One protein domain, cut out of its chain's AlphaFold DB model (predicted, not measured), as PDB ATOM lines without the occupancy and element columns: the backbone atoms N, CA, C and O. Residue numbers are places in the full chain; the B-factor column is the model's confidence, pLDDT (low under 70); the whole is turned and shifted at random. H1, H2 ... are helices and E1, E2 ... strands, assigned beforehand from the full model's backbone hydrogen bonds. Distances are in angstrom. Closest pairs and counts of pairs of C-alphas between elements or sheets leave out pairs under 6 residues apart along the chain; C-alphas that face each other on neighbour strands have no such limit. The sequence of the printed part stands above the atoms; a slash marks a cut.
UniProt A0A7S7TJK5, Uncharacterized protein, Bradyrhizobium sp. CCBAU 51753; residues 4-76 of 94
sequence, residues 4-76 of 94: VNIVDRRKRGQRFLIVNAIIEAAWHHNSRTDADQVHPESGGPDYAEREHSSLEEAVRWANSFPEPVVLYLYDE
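This is residues 4 to 76 of the 94 residues of an uncharacterized protein of Bradyrhizobium sp. CCBAU 51753 (UniProt A0A7S7TJK5). A twisted sheet of four strands, E1, E4, E2 and E3, has one helix, H2, packed on it. At one end of the strands lie the four-residue helix H1 and a long loop, residues 30 to 47. The printed part has 73 residues, running E1 E2 H1 E3 H2 E4; the mixed sheet has the order E1, E4, E2, E3, and the class is mixed, helices and strands. It is compact, with a radius of gyration of the C-alphas of 12.5 A and spans of 33 by 24 by 14 A.

Find C-alpha 18 at (-32.065, 46.888, -36.914); from there E2, residues 18 to 25, runs 23.0 A. Beside it are E4, residues 69 to 75, 19.8 A long and ending at (-36.741, 51.379, -40.318), and E3, residues 48 to 54, 16.2 A. E1, residues 4 to 8, begins at (-51.427, 44.691, -26.796). H1 is residues 26 to 29; H2, residues 55 to 62, is 10.7 A long.

Look first at inner strands E4 and E2, antiparallel at 154 degrees, with N 72 and O 22 at 2.8 A. On the other side of E2, E3 is antiparallel, with N 21 and O 50 at 2.8 A. Edge strand E1 is parallel to E4 at 12 degrees, with N 7 and O 71 at 2.8 A. E3, H2 and E4 form a split strand-helix-strand unit, two strands running the same way with E2 between them; its crossover is right-handed. H2 is on the sheet; its closest C-alphas to E2 are Leu 55 and Val 19, 6.1 A. H1 only grazes the sheet; the C-alphas of Ala 26 and Val 69 are its closest to E4, 4.7 A. H1 and H2 are apart. In H2 every O i to N i+4 pair is within hydrogen-bond range; H1 is too short for one.

The farthest C-alphas, Arg 12 and Ser 42, are 35.3 A apart. The printed part has no cut, and the link from H1 to E3 is long, 18 residues. The mean pLDDT of the printed part is 89.5; look at residues 42 to 43 for values under 70.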
ATOM      1  N   VAL A   4     -50.049  44.904 -26.314       93.81
ATOM      2  CA  VAL A   4     -51.427  44.691 -26.796       93.81
ATOM      3  C   VAL A   4     -51.580  44.970 -28.284       93.81
ATOM      4  O   VAL A   4     -52.518  44.485 -28.907       93.81
ATOM      5  N   ASN A   5     -50.646  45.716 -28.877       94.62
ATOM      6  CA  ASN A   5     -50.626  45.961 -30.311       94.62
ATOM      7  C   ASN A   5     -49.199  46.222 -30.815       94.62
ATOM      8  O   ASN A   5     -48.382  46.825 -30.114       94.62
ATOM      9  N   ILE A   6     -48.913  45.787 -32.044       95.44
ATOM     10  CA  ILE A   6     -47.661  46.065 -32.753       95.44
ATOM     11  C   ILE A   6     -48.003  46.747 -34.074       95.44
ATOM     12  O   ILE A   6     -48.619  46.155 -34.958       95.44
ATOM     13  N   VAL A   7     -47.556  47.988 -34.224       95.00
ATOM     14  CA  VAL A   7     -47.731  48.778 -35.440       95.00
ATOM     15  C   VAL A   7     -46.409  48.799 -36.196       95.00
ATOM     16  O   VAL A   7     -45.520  49.608 -35.922       95.00
ATOM     17  N   ASP A   8     -46.274  47.903 -37.170       94.38
ATOM     18  CA  ASP A   8     -45.086  47.839 -38.018       94.38
ATOM     19  C   ASP A   8     -45.187  48.829 -39.186       94.38
ATOM     20  O   ASP A   8     -45.979  48.648 -40.112       94.38
ATOM     21  N   ARG A   9     -44.387  49.900 -39.139       93.75
ATOM     22  CA  ARG A   9     -44.307  50.939 -40.179       93.75
ATOM     23  C   ARG A   9     -43.051  50.819 -41.040       93.75
ATOM     24  O   ARG A   9     -42.746  51.731 -41.809       93.75
ATOM     25  N   ARG A  10     -42.314  49.712 -40.931       91.94
ATOM     26  CA  ARG A  10     -41.123  49.448 -41.745       91.94
ATOM     27  C   ARG A  10     -41.511  49.229 -43.200       91.94
ATOM     28  O   ARG A  10     -42.451  48.494 -43.503       91.94
ATOM     29  N   LYS A  11     -40.719  49.761 -44.134       89.56
ATOM     30  CA  LYS A  11     -40.906  49.534 -45.581       89.56
ATOM     31  C   LYS A  11     -40.840  48.053 -45.943       89.56
ATOM     32  O   LYS A  11     -41.427  47.627 -46.936       89.56
ATOM     33  N   ARG A  12     -40.078  47.265 -45.179       84.25
ATOM     34  CA  ARG A  12     -39.877  45.823 -45.392       84.25
ATOM     35  C   ARG A  12     -40.061  45.041 -44.086       84.25
ATOM     36  O   ARG A  12     -39.138  44.357 -43.648       84.25
ATOM     37  N   GLY A  13     -41.258  45.113 -43.498       82.00
ATOM     38  CA  GLY A  13     -41.594  44.535 -42.181       82.00
ATOM     39  C   GLY A  13     -41.368  43.024 -42.009       82.00
ATOM     40  O   GLY A  13     -41.309  42.516 -40.898       82.00
ATOM     41  N   GLN A  14     -41.148  42.277 -43.087       80.50
ATOM     42  CA  GLN A  14     -40.915  40.826 -43.006       80.50
ATOM     43  C   GLN A  14     -39.451  40.459 -42.709       80.50
ATOM     44  O   GLN A  14     -39.102  39.285 -42.621       80.50
ATOM     45  N   ARG A  15     -38.567  41.458 -42.600       80.75
ATOM     46  CA  ARG A  15     -37.139  41.255 -42.349       80.75
ATOM     47  C   ARG A  15     -36.813  41.431 -40.870       80.75
ATOM     48  O   ARG A  15     -37.316  42.344 -40.215       80.75
ATOM     49  N   PHE A  16     -35.902  40.602 -40.380       74.88
ATOM     50  CA  PHE A  16     -35.257  40.790 -39.084       74.88
ATOM     51  C   PHE A  16     -34.062  41.719 -39.301       74.88
ATOM     52  O   PHE A  16     -33.068  41.330 -39.908       74.88
ATOM     53  N   LEU A  17     -34.222  42.979 -38.908       83.00
ATOM     54  CA  LEU A  17     -33.259  44.060 -39.115       83.00
ATOM     55  C   LEU A  17     -33.088  44.856 -37.822       83.00
ATOM     56  O   LEU A  17     -33.827  44.649 -36.854       83.00
ATOM     57  N   ILE A  18     -32.126  45.774 -37.850       91.75
ATOM     58  CA  ILE A  18     -32.065  46.888 -36.914       91.75
ATOM     59  C   ILE A  18     -33.282  47.791 -37.152       91.75
ATOM     60  O   ILE A  18     -33.659  48.072 -38.293       91.75
ATOM     61  N   VAL A  19     -33.937  48.178 -36.063       93.75
ATOM     62  CA  VAL A  19     -35.164  48.969 -36.052       93.75
ATOM     63  C   VAL A  19     -35.035  50.127 -35.076       93.75
ATOM     64  O   VAL A  19     -34.292  50.066 -34.092       93.75
ATOM     65  N   ASN A  20     -35.841  51.151 -35.325       94.62
ATOM     66  CA  ASN A  20     -36.190  52.135 -34.313       94.62
ATOM     67  C   ASN A  20     -37.569  51.773 -33.759       94.62
ATOM     68  O   ASN A  20     -38.482  51.428 -34.514       94.62
ATOM     69  N   ALA A  21     -37.709  51.816 -32.444       95.62
ATOM     70  CA  ALA A  21     -38.909  51.414 -31.735       95.62
ATOM     71  C   ALA A  21     -39.427  52.558 -30.867       95.62
ATOM     72  O   ALA A  21     -38.658  53.230 -30.182       95.62
ATOM     73  N   ILE A  22     -40.741  52.746 -30.872       96.31
ATOM     74  CA  ILE A  22     -41.443  53.650 -29.961       96.31
ATOM     75  C   ILE A  22     -42.461  52.822 -29.190       96.31
ATOM     76  O   ILE A  22     -43.073  51.917 -29.755       96.31
ATOM     77  N   ILE A  23     -42.651  53.138 -27.918       95.06
ATOM     78  CA  ILE A  23     -43.752  52.609 -27.123       95.06
ATOM     79  C   ILE A  23     -44.592  53.744 -26.555       95.06
ATOM     80  O   ILE A  23     -44.069  54.788 -26.156       95.06
ATOM     81  N   GLU A  24     -45.889  53.491 -26.494       93.56
ATOM     82  CA  GLU A  24     -46.883  54.341 -25.842       93.56
ATOM     83  C   GLU A  24     -47.775  53.444 -24.985       93.56
ATOM     84  O   GLU A  24     -48.028  52.281 -25.327       93.56
ATOM     85  N   ALA A  25     -48.247  53.959 -23.855       92.50
ATOM     86  CA  ALA A  25     -49.209  53.246 -23.037       92.50
ATOM     87  C   ALA A  25     -50.532  53.064 -23.797       92.50
ATOM     88  O   ALA A  25     -51.056  53.996 -24.407       92.50
ATOM     89  N   ALA A  26     -51.110  51.864 -23.745       91.81
ATOM     90  CA  ALA A  26     -52.287  51.529 -24.546       91.81
ATOM     91  C   ALA A  26     -53.513  52.400 -24.228       91.81
ATOM     92  O   ALA A  26     -54.320  52.672 -25.117       91.81
ATOM     93  N   TRP A  27     -53.615  52.907 -22.994       89.88
ATOM     94  CA  TRP A  27     -54.700  53.796 -22.574       89.88
ATOM     95  C   TRP A  27     -54.742  55.123 -23.355       89.88
ATOM     96  O   TRP A  27     -55.793  55.762 -23.401       89.88
ATOM     97  N   HIS A  28     -53.662  55.518 -24.048       87.88
ATOM     98  CA  HIS A  28     -53.672  56.662 -24.980       87.88
ATOM     99  C   HIS A  28     -54.690  56.471 -26.119       87.88
ATOM    100  O   HIS A  28     -55.221  57.442 -26.666       87.88
ATOM    101  N   HIS A  29     -55.023  55.222 -26.453       85.50
ATOM    102  CA  HIS A  29     -55.958  54.874 -27.521       85.50
ATOM    103  C   HIS A  29     -57.413  54.723 -27.060       85.50
ATOM    104  O   HIS A  29     -58.291  54.564 -27.909       85.50
ATOM    105  N   ASN A  30     -57.701  54.877 -25.763       87.81
ATOM    106  CA  ASN A  30     -59.057  54.775 -25.205       87.81
ATOM    107  C   ASN A  30     -60.054  55.776 -25.817       87.81
ATOM    108  O   ASN A  30     -61.259  55.556 -25.803       87.81
ATOM    109  N   SER A  31     -59.564  56.877 -26.397       85.75
ATOM    110  CA  SER A  31     -60.404  57.862 -27.096       85.75
ATOM    111  C   SER A  31     -61.131  57.309 -28.335       85.75
ATOM    112  O   SER A  31     -62.019  57.975 -28.871       85.75
ATOM    113  N   ARG A  32     -60.767  56.111 -28.812       86.06
ATOM    114  CA  ARG A  32     -61.419  55.421 -29.930       86.06
ATOM    115  C   ARG A  32     -62.555  54.536 -29.416       86.06
ATOM    116  O   ARG A  32     -62.339  53.650 -28.599       86.06
ATOM    117  N   THR A  33     -63.767  54.775 -29.914       86.19
ATOM    118  CA  THR A  33     -64.995  54.077 -29.481       86.19
ATOM    119  C   THR A  33     -65.057  52.608 -29.896       86.19
ATOM    120  O   THR A  33     -65.877  51.861 -29.377       86.19
ATOM    121  N   ASP A  34     -64.232  52.209 -30.857       89.94
ATOM    122  CA  ASP A  34     -64.110  50.860 -31.407       89.94
ATOM    123  C   ASP A  34     -62.862  50.112 -30.903       89.94
ATOM    124  O   ASP A  34     -62.551  49.037 -31.409       89.94
ATOM    125  N   ALA A  35     -62.146  50.667 -29.919       85.38
ATOM    126  CA  ALA A  35     -60.963  50.050 -29.325       85.38
ATOM    127  C   ALA A  35     -61.264  49.412 -27.963       85.38
ATOM    128  O   ALA A  35     -62.096  49.908 -27.193       85.38
ATOM    129  N   ASP A  36     -60.513  48.357 -27.639       88.00
ATOM    130  CA  ASP A  36     -60.462  47.810 -26.287       88.00
ATOM    131  C   ASP A  36     -59.985  48.891 -25.309       88.00
ATOM    132  O   ASP A  36     -58.965  49.549 -25.526       88.00
ATOM    133  N   GLN A  37     -60.747  49.088 -24.235       87.69
ATOM    134  CA  GLN A  37     -60.462  50.114 -23.238       87.69
ATOM    135  C   GLN A  37     -59.502  49.563 -22.189       87.69
ATOM    136  O   GLN A  37     -59.768  48.533 -21.566       87.69
ATOM    137  N   VAL A  38     -58.402  50.270 -21.963       86.50
ATOM    138  CA  VAL A  38     -57.392  49.902 -20.970       86.50
ATOM    139  C   VAL A  38     -57.484  50.862 -19.798       86.50
ATOM    140  O   VAL A  38     -57.496  52.076 -19.993       86.50
ATOM    141  N   HIS A  39     -57.547  50.357 -18.568       81.56
ATOM    142  CA  HIS A  39     -57.552  51.247 -17.413       81.56
ATOM    143  C   HIS A  39     -56.230  52.039 -17.375       81.56
ATOM    144  O   HIS A  39     -55.165  51.427 -17.473       81.56
ATOM    145  N   PRO A  40     -56.255  53.378 -17.269       71.88
ATOM    146  CA  PRO A  40     -55.032  54.140 -17.086       71.88
ATOM    147  C   PRO A  40     -54.506  53.850 -15.679       71.88
ATOM    148  O   PRO A  40     -55.023  54.370 -14.690       71.88
ATOM    149  N   GLU A  41     -53.523  52.964 -15.571       70.69
ATOM    150  CA  GLU A  41     -52.746  52.797 -14.347       70.69
ATOM    151  C   GLU A  41     -51.542  53.748 -14.347       70.69
ATOM    152  O   GLU A  41     -51.061  54.202 -15.389       70.69
ATOM    153  N   SER A  42     -51.045  54.061 -13.153       63.69
ATOM    154  CA  SER A  42     -50.034  55.092 -12.874       63.69
ATOM    155  C   SER A  42     -48.621  54.805 -13.425       63.69
ATOM    156  O   SER A  42     -47.670  55.449 -12.983       63.69
ATOM    157  N   GLY A  43     -48.440  53.817 -14.310       69.19
ATOM    158  CA  GLY A  43     -47.138  53.177 -14.558       69.19
ATOM    159  C   GLY A  43     -46.670  53.059 -16.013       69.19
ATOM    160  O   GLY A  43     -45.575  52.546 -16.245       69.19
ATOM    161  N   GLY A  44     -47.458  53.504 -16.996       74.25
ATOM    162  CA  GLY A  44     -47.119  53.381 -18.422       74.25
ATOM    163  C   GLY A  44     -46.308  54.568 -18.964       74.25
ATOM    164  O   GLY A  44     -46.486  55.690 -18.488       74.25
ATOM    165  N   PRO A  45     -45.430  54.372 -19.968       82.75
ATOM    166  CA  PRO A  45     -44.743  55.481 -20.614       82.75
ATOM    167  C   PRO A  45     -45.731  56.258 -21.488       82.75
ATOM    168  O   PRO A  45     -46.361  55.679 -22.372       82.75
ATOM    169  N   ASP A  46     -45.807  57.576 -21.304       87.06
ATOM    170  CA  ASP A  46     -46.494  58.430 -22.281       87.06
ATOM    171  C   ASP A  46     -45.829  58.325 -23.654       87.06
ATOM    172  O   ASP A  46     -46.480  58.333 -24.691       87.06
ATOM    173  N   TYR A  47     -44.503  58.226 -23.639       91.94
ATOM    174  CA  TYR A  47     -43.678  58.035 -24.812       91.94
ATOM    175  C   TYR A  47     -42.312  57.530 -24.367       91.94
ATOM    176  O   TYR A  47     -41.663  58.143 -23.512       91.94
ATOM    177  N   ALA A  48     -41.833  56.449 -24.969       93.62
ATOM    178  CA  ALA A  48     -40.426  56.090 -24.895       93.62
ATOM    179  C   ALA A  48     -39.933  55.606 -26.258       93.62
ATOM    180  O   ALA A  48     -40.671  54.994 -27.023       93.62
ATOM    181  N   GLU A  49     -38.669  55.886 -26.553       95.25
ATOM    182  CA  GLU A  49     -38.041  55.603 -27.841       95.25
ATOM    183  C   GLU A  49     -36.744  54.829 -27.620       95.25
ATOM    184  O   GLU A  49     -35.989  55.100 -26.678       95.25
ATOM    185  N   ARG A  50     -36.478  53.872 -28.507       94.81
ATOM    186  CA  ARG A  50     -35.233  53.120 -28.560       94.81
ATOM    187  C   ARG A  50     -34.798  52.948 -30.008       94.81
ATOM    188  O   ARG A  50     -35.496  52.330 -30.806       94.81
ATOM    189  N   GLU A  51     -33.639  53.496 -30.339       93.25
ATOM    190  CA  GLU A  51     -33.065  53.419 -31.681       93.25
ATOM    191  C   GLU A  51     -32.092  52.249 -31.816       93.25
ATOM    192  O   GLU A  51     -31.618  51.693 -30.817       93.25
ATOM    193  N   HIS A  52     -31.784  51.903 -33.065       93.38
ATOM    194  CA  HIS A  52     -30.703  50.989 -33.441       93.38
ATOM    195  C   HIS A  52     -30.709  49.661 -32.668       93.38
ATOM    196  O   HIS A  52     -29.666  49.138 -32.280       93.38
ATOM    197  N   SER A  53     -31.902  49.127 -32.407       93.25
ATOM    198  CA  SER A  53     -32.088  47.873 -31.676       93.25
ATOM    199  C   SER A  53     -32.490  46.769 -32.641       93.25
ATOM    200  O   SER A  53     -33.161  47.027 -33.638       93.25
ATOM    201  N   SER A  54     -32.125  45.523 -32.362       94.25
ATOM    202  CA  SER A  54     -32.730  44.404 -33.086       94.25
ATOM    203  C   SER A  54     -34.239  44.333 -32.807       94.25
ATOM    204  O   SER A  54     -34.717  44.764 -31.753       94.25
ATOM    205  N   LEU A  55     -35.007  43.748 -33.732       93.62
ATOM    206  CA  LEU A  55     -36.444  43.525 -33.523       93.62
ATOM    207  C   LEU A  55     -36.729  42.748 -32.224       93.62
ATOM    208  O   LEU A  55     -37.664  43.071 -31.497       93.62
ATOM    209  N   GLU A  56     -35.907  41.743 -31.917       94.94
ATOM    210  CA  GLU A  56     -36.031  40.956 -30.688       94.94
ATOM    211  C   GLU A  56     -35.839  41.828 -29.438       94.94
ATOM    212  O   GLU A  56     -36.637  41.757 -28.503       94.94
ATOM    213  N   GLU A  57     -34.815  42.683 -29.417       95.88
ATOM    214  CA  GLU A  57     -34.570  43.598 -28.300       95.88
ATOM    215  C   GLU A  57     -35.698  44.608 -28.123       95.88
ATOM    216  O   GLU A  57     -36.083  44.874 -26.986       95.88
ATOM    217  N   ALA A  58     -36.258  45.131 -29.217       95.31
ATOM    218  CA  ALA A  58     -37.412  46.025 -29.166       95.31
ATOM    219  C   ALA A  58     -38.635  45.331 -28.540       95.31
ATOM    220  O   ALA A  58     -39.280  45.888 -27.652       95.31
ATOM    221  N   VAL A  59     -38.914  44.084 -28.935       95.56
ATOM    222  CA  VAL A  59     -40.016  43.282 -28.378       95.56
ATOM    223  C   VAL A  59     -39.770  42.925 -26.910       95.56
ATOM    224  O   VAL A  59     -40.688  43.003 -26.089       95.56
ATOM    225  N   ARG A  60     -38.540  42.548 -26.545       96.12
ATOM    226  CA  ARG A  60     -38.160  42.265 -25.152       96.12
ATOM    227  C   ARG A  60     -38.299  43.514 -24.284       96.12
ATOM    228  O   ARG A  60     -38.813  43.432 -23.175       96.12
ATOM    229  N   TRP A  61     -37.867  44.659 -24.802       95.56
ATOM    230  CA  TRP A  61     -37.981  45.948 -24.136       95.56
ATOM    231  C   TRP A  61     -39.441  46.344 -23.907       95.56
ATOM    232  O   TRP A  61     -39.801  46.640 -22.772       95.56
ATOM    233  N   ALA A  62     -40.305  46.261 -24.917       95.06
ATOM    234  CA  ALA A  62     -41.726  46.567 -24.750       95.06
ATOM    235  C   ALA A  62     -42.417  45.630 -23.737       95.06
ATOM    236  O   ALA A  62     -43.201  46.084 -22.913       95.06
ATOM    237  N   ASN A  63     -42.059  44.343 -23.710       94.69
ATOM    238  CA  ASN A  63     -42.577  43.398 -22.710       94.69
ATOM    239  C   ASN A  63     -42.041  43.610 -21.284       94.69
ATOM    240  O   ASN A  63     -42.535  42.962 -20.363       94.69
ATOM    241  N   SER A  64     -41.022  44.454 -21.090       93.44
ATOM    242  CA  SER A  64     -40.507  44.767 -19.750       93.44
ATOM    243  C   SER A  64     -41.388  45.754 -18.984       93.44
ATOM    244  O   SER A  64     -41.220  45.906 -17.776       93.44
ATOM    245  N   PHE A  65     -42.336  46.402 -19.668       90.19
ATOM    246  CA  PHE A  65     -43.276  47.316 -19.035       90.19
ATOM    247  C   PHE A  65     -44.353  46.533 -18.282       90.19
ATOM    248  O   PHE A  65     -44.853  45.542 -18.822       90.19
ATOM    249  N   PRO A  66     -44.706  46.956 -17.054       87.81
ATOM    250  CA  PRO A  66     -45.769  46.324 -16.275       87.81
ATOM    251  C   PRO A  66     -47.154  46.586 -16.879       87.81
ATOM    252  O   PRO A  66     -48.029  45.732 -16.780       87.81
ATOM    253  N   GLU A  67     -47.315  47.726 -17.554       89.12
ATOM    254  CA  GLU A  67     -48.576  48.155 -18.154       89.12
ATOM    255  C   GLU A  67     -48.739  47.715 -19.610       89.12
ATOM    256  O   GLU A  67     -47.738  47.575 -20.321       89.12
ATOM    257  N   PRO A  68     -49.988  47.579 -20.097       92.50
ATOM    258  CA  PRO A  68     -50.272  47.389 -21.510       92.50
ATOM    259  C   PRO A  68     -49.691  48.507 -22.390       92.50
ATOM    260  O   PRO A  68     -49.983  49.689 -22.193       92.50
ATOM    261  N   VAL A  69     -48.911  48.137 -23.406       93.81
ATOM    262  CA  VAL A  69     -48.259  49.076 -24.332       93.81
ATOM    263  C   VAL A  69     -48.546  48.749 -25.794       93.81
ATOM    264  O   VAL A  69     -48.771  47.595 -26.178       93.81
ATOM    265  N   VAL A  70     -48.478  49.785 -26.623       95.31
ATOM    266  CA  VAL A  70     -48.413  49.686 -28.081       95.31
ATOM    267  C   VAL A  70     -46.961  49.854 -28.507       95.31
ATOM    268  O   VAL A  70     -46.309  50.817 -28.115       95.31
ATOM    269  N   LEU A  71     -46.455  48.920 -29.313       96.38
ATOM    270  CA  LEU A  71     -45.110  48.972 -29.884       96.38
ATOM    271  C   LEU A  71     -45.182  49.412 -31.347       96.38
ATOM    272  O   LEU A  71     -45.780  48.736 -32.181       96.38
ATOM    273  N   TYR A  72     -44.516  50.506 -31.679       96.31
ATOM    274  CA  TYR A  72     -44.350  50.984 -33.045       96.31
ATOM    275  C   TYR A  72     -42.948  50.655 -33.542       96.31
ATOM    276  O   TYR A  72     -41.967  50.909 -32.844       96.31
ATOM    277  N   LEU A  73     -42.847  50.126 -34.759       95.19
ATOM    278  CA  LEU A  73     -41.579  49.747 -35.381       95.19
ATOM    279  C   LEU A  73     -41.329  50.569 -36.642       95.19
ATOM    280  O   LEU A  73     -42.216  50.718 -37.485       95.19
ATOM    281  N   TYR A  74     -40.101  51.047 -36.792       94.06
ATOM    282  CA  TYR A  74     -39.646  51.867 -37.908       94.06
ATOM    283  C   TYR A  74     -38.322  51.342 -38.459       94.06
ATOM    284  O   TYR A  74     -37.570  50.650 -37.767       94.06
ATOM    285  N   ASP A  75     -38.047  51.660 -39.725       91.50
ATOM    286  CA  ASP A  75     -36.741  51.379 -40.318       91.50
ATOM    287  C   ASP A  75     -35.662  52.202 -39.586       91.50
ATOM    288  O   ASP A  75     -35.935  53.315 -39.128       91.50
ATOM    289  N   GLU A  76     -34.437  51.677 -39.503       87.50
ATOM    290  CA  GLU A  76     -33.267  52.371 -38.933       87.50
ATOM    291  C   GLU A  76     -33.083  53.782 -39.528       87.50
ATOM    292  O   GLU A  76     -32.914  54.763 -38.802       87.50
TER     293      GLU A  76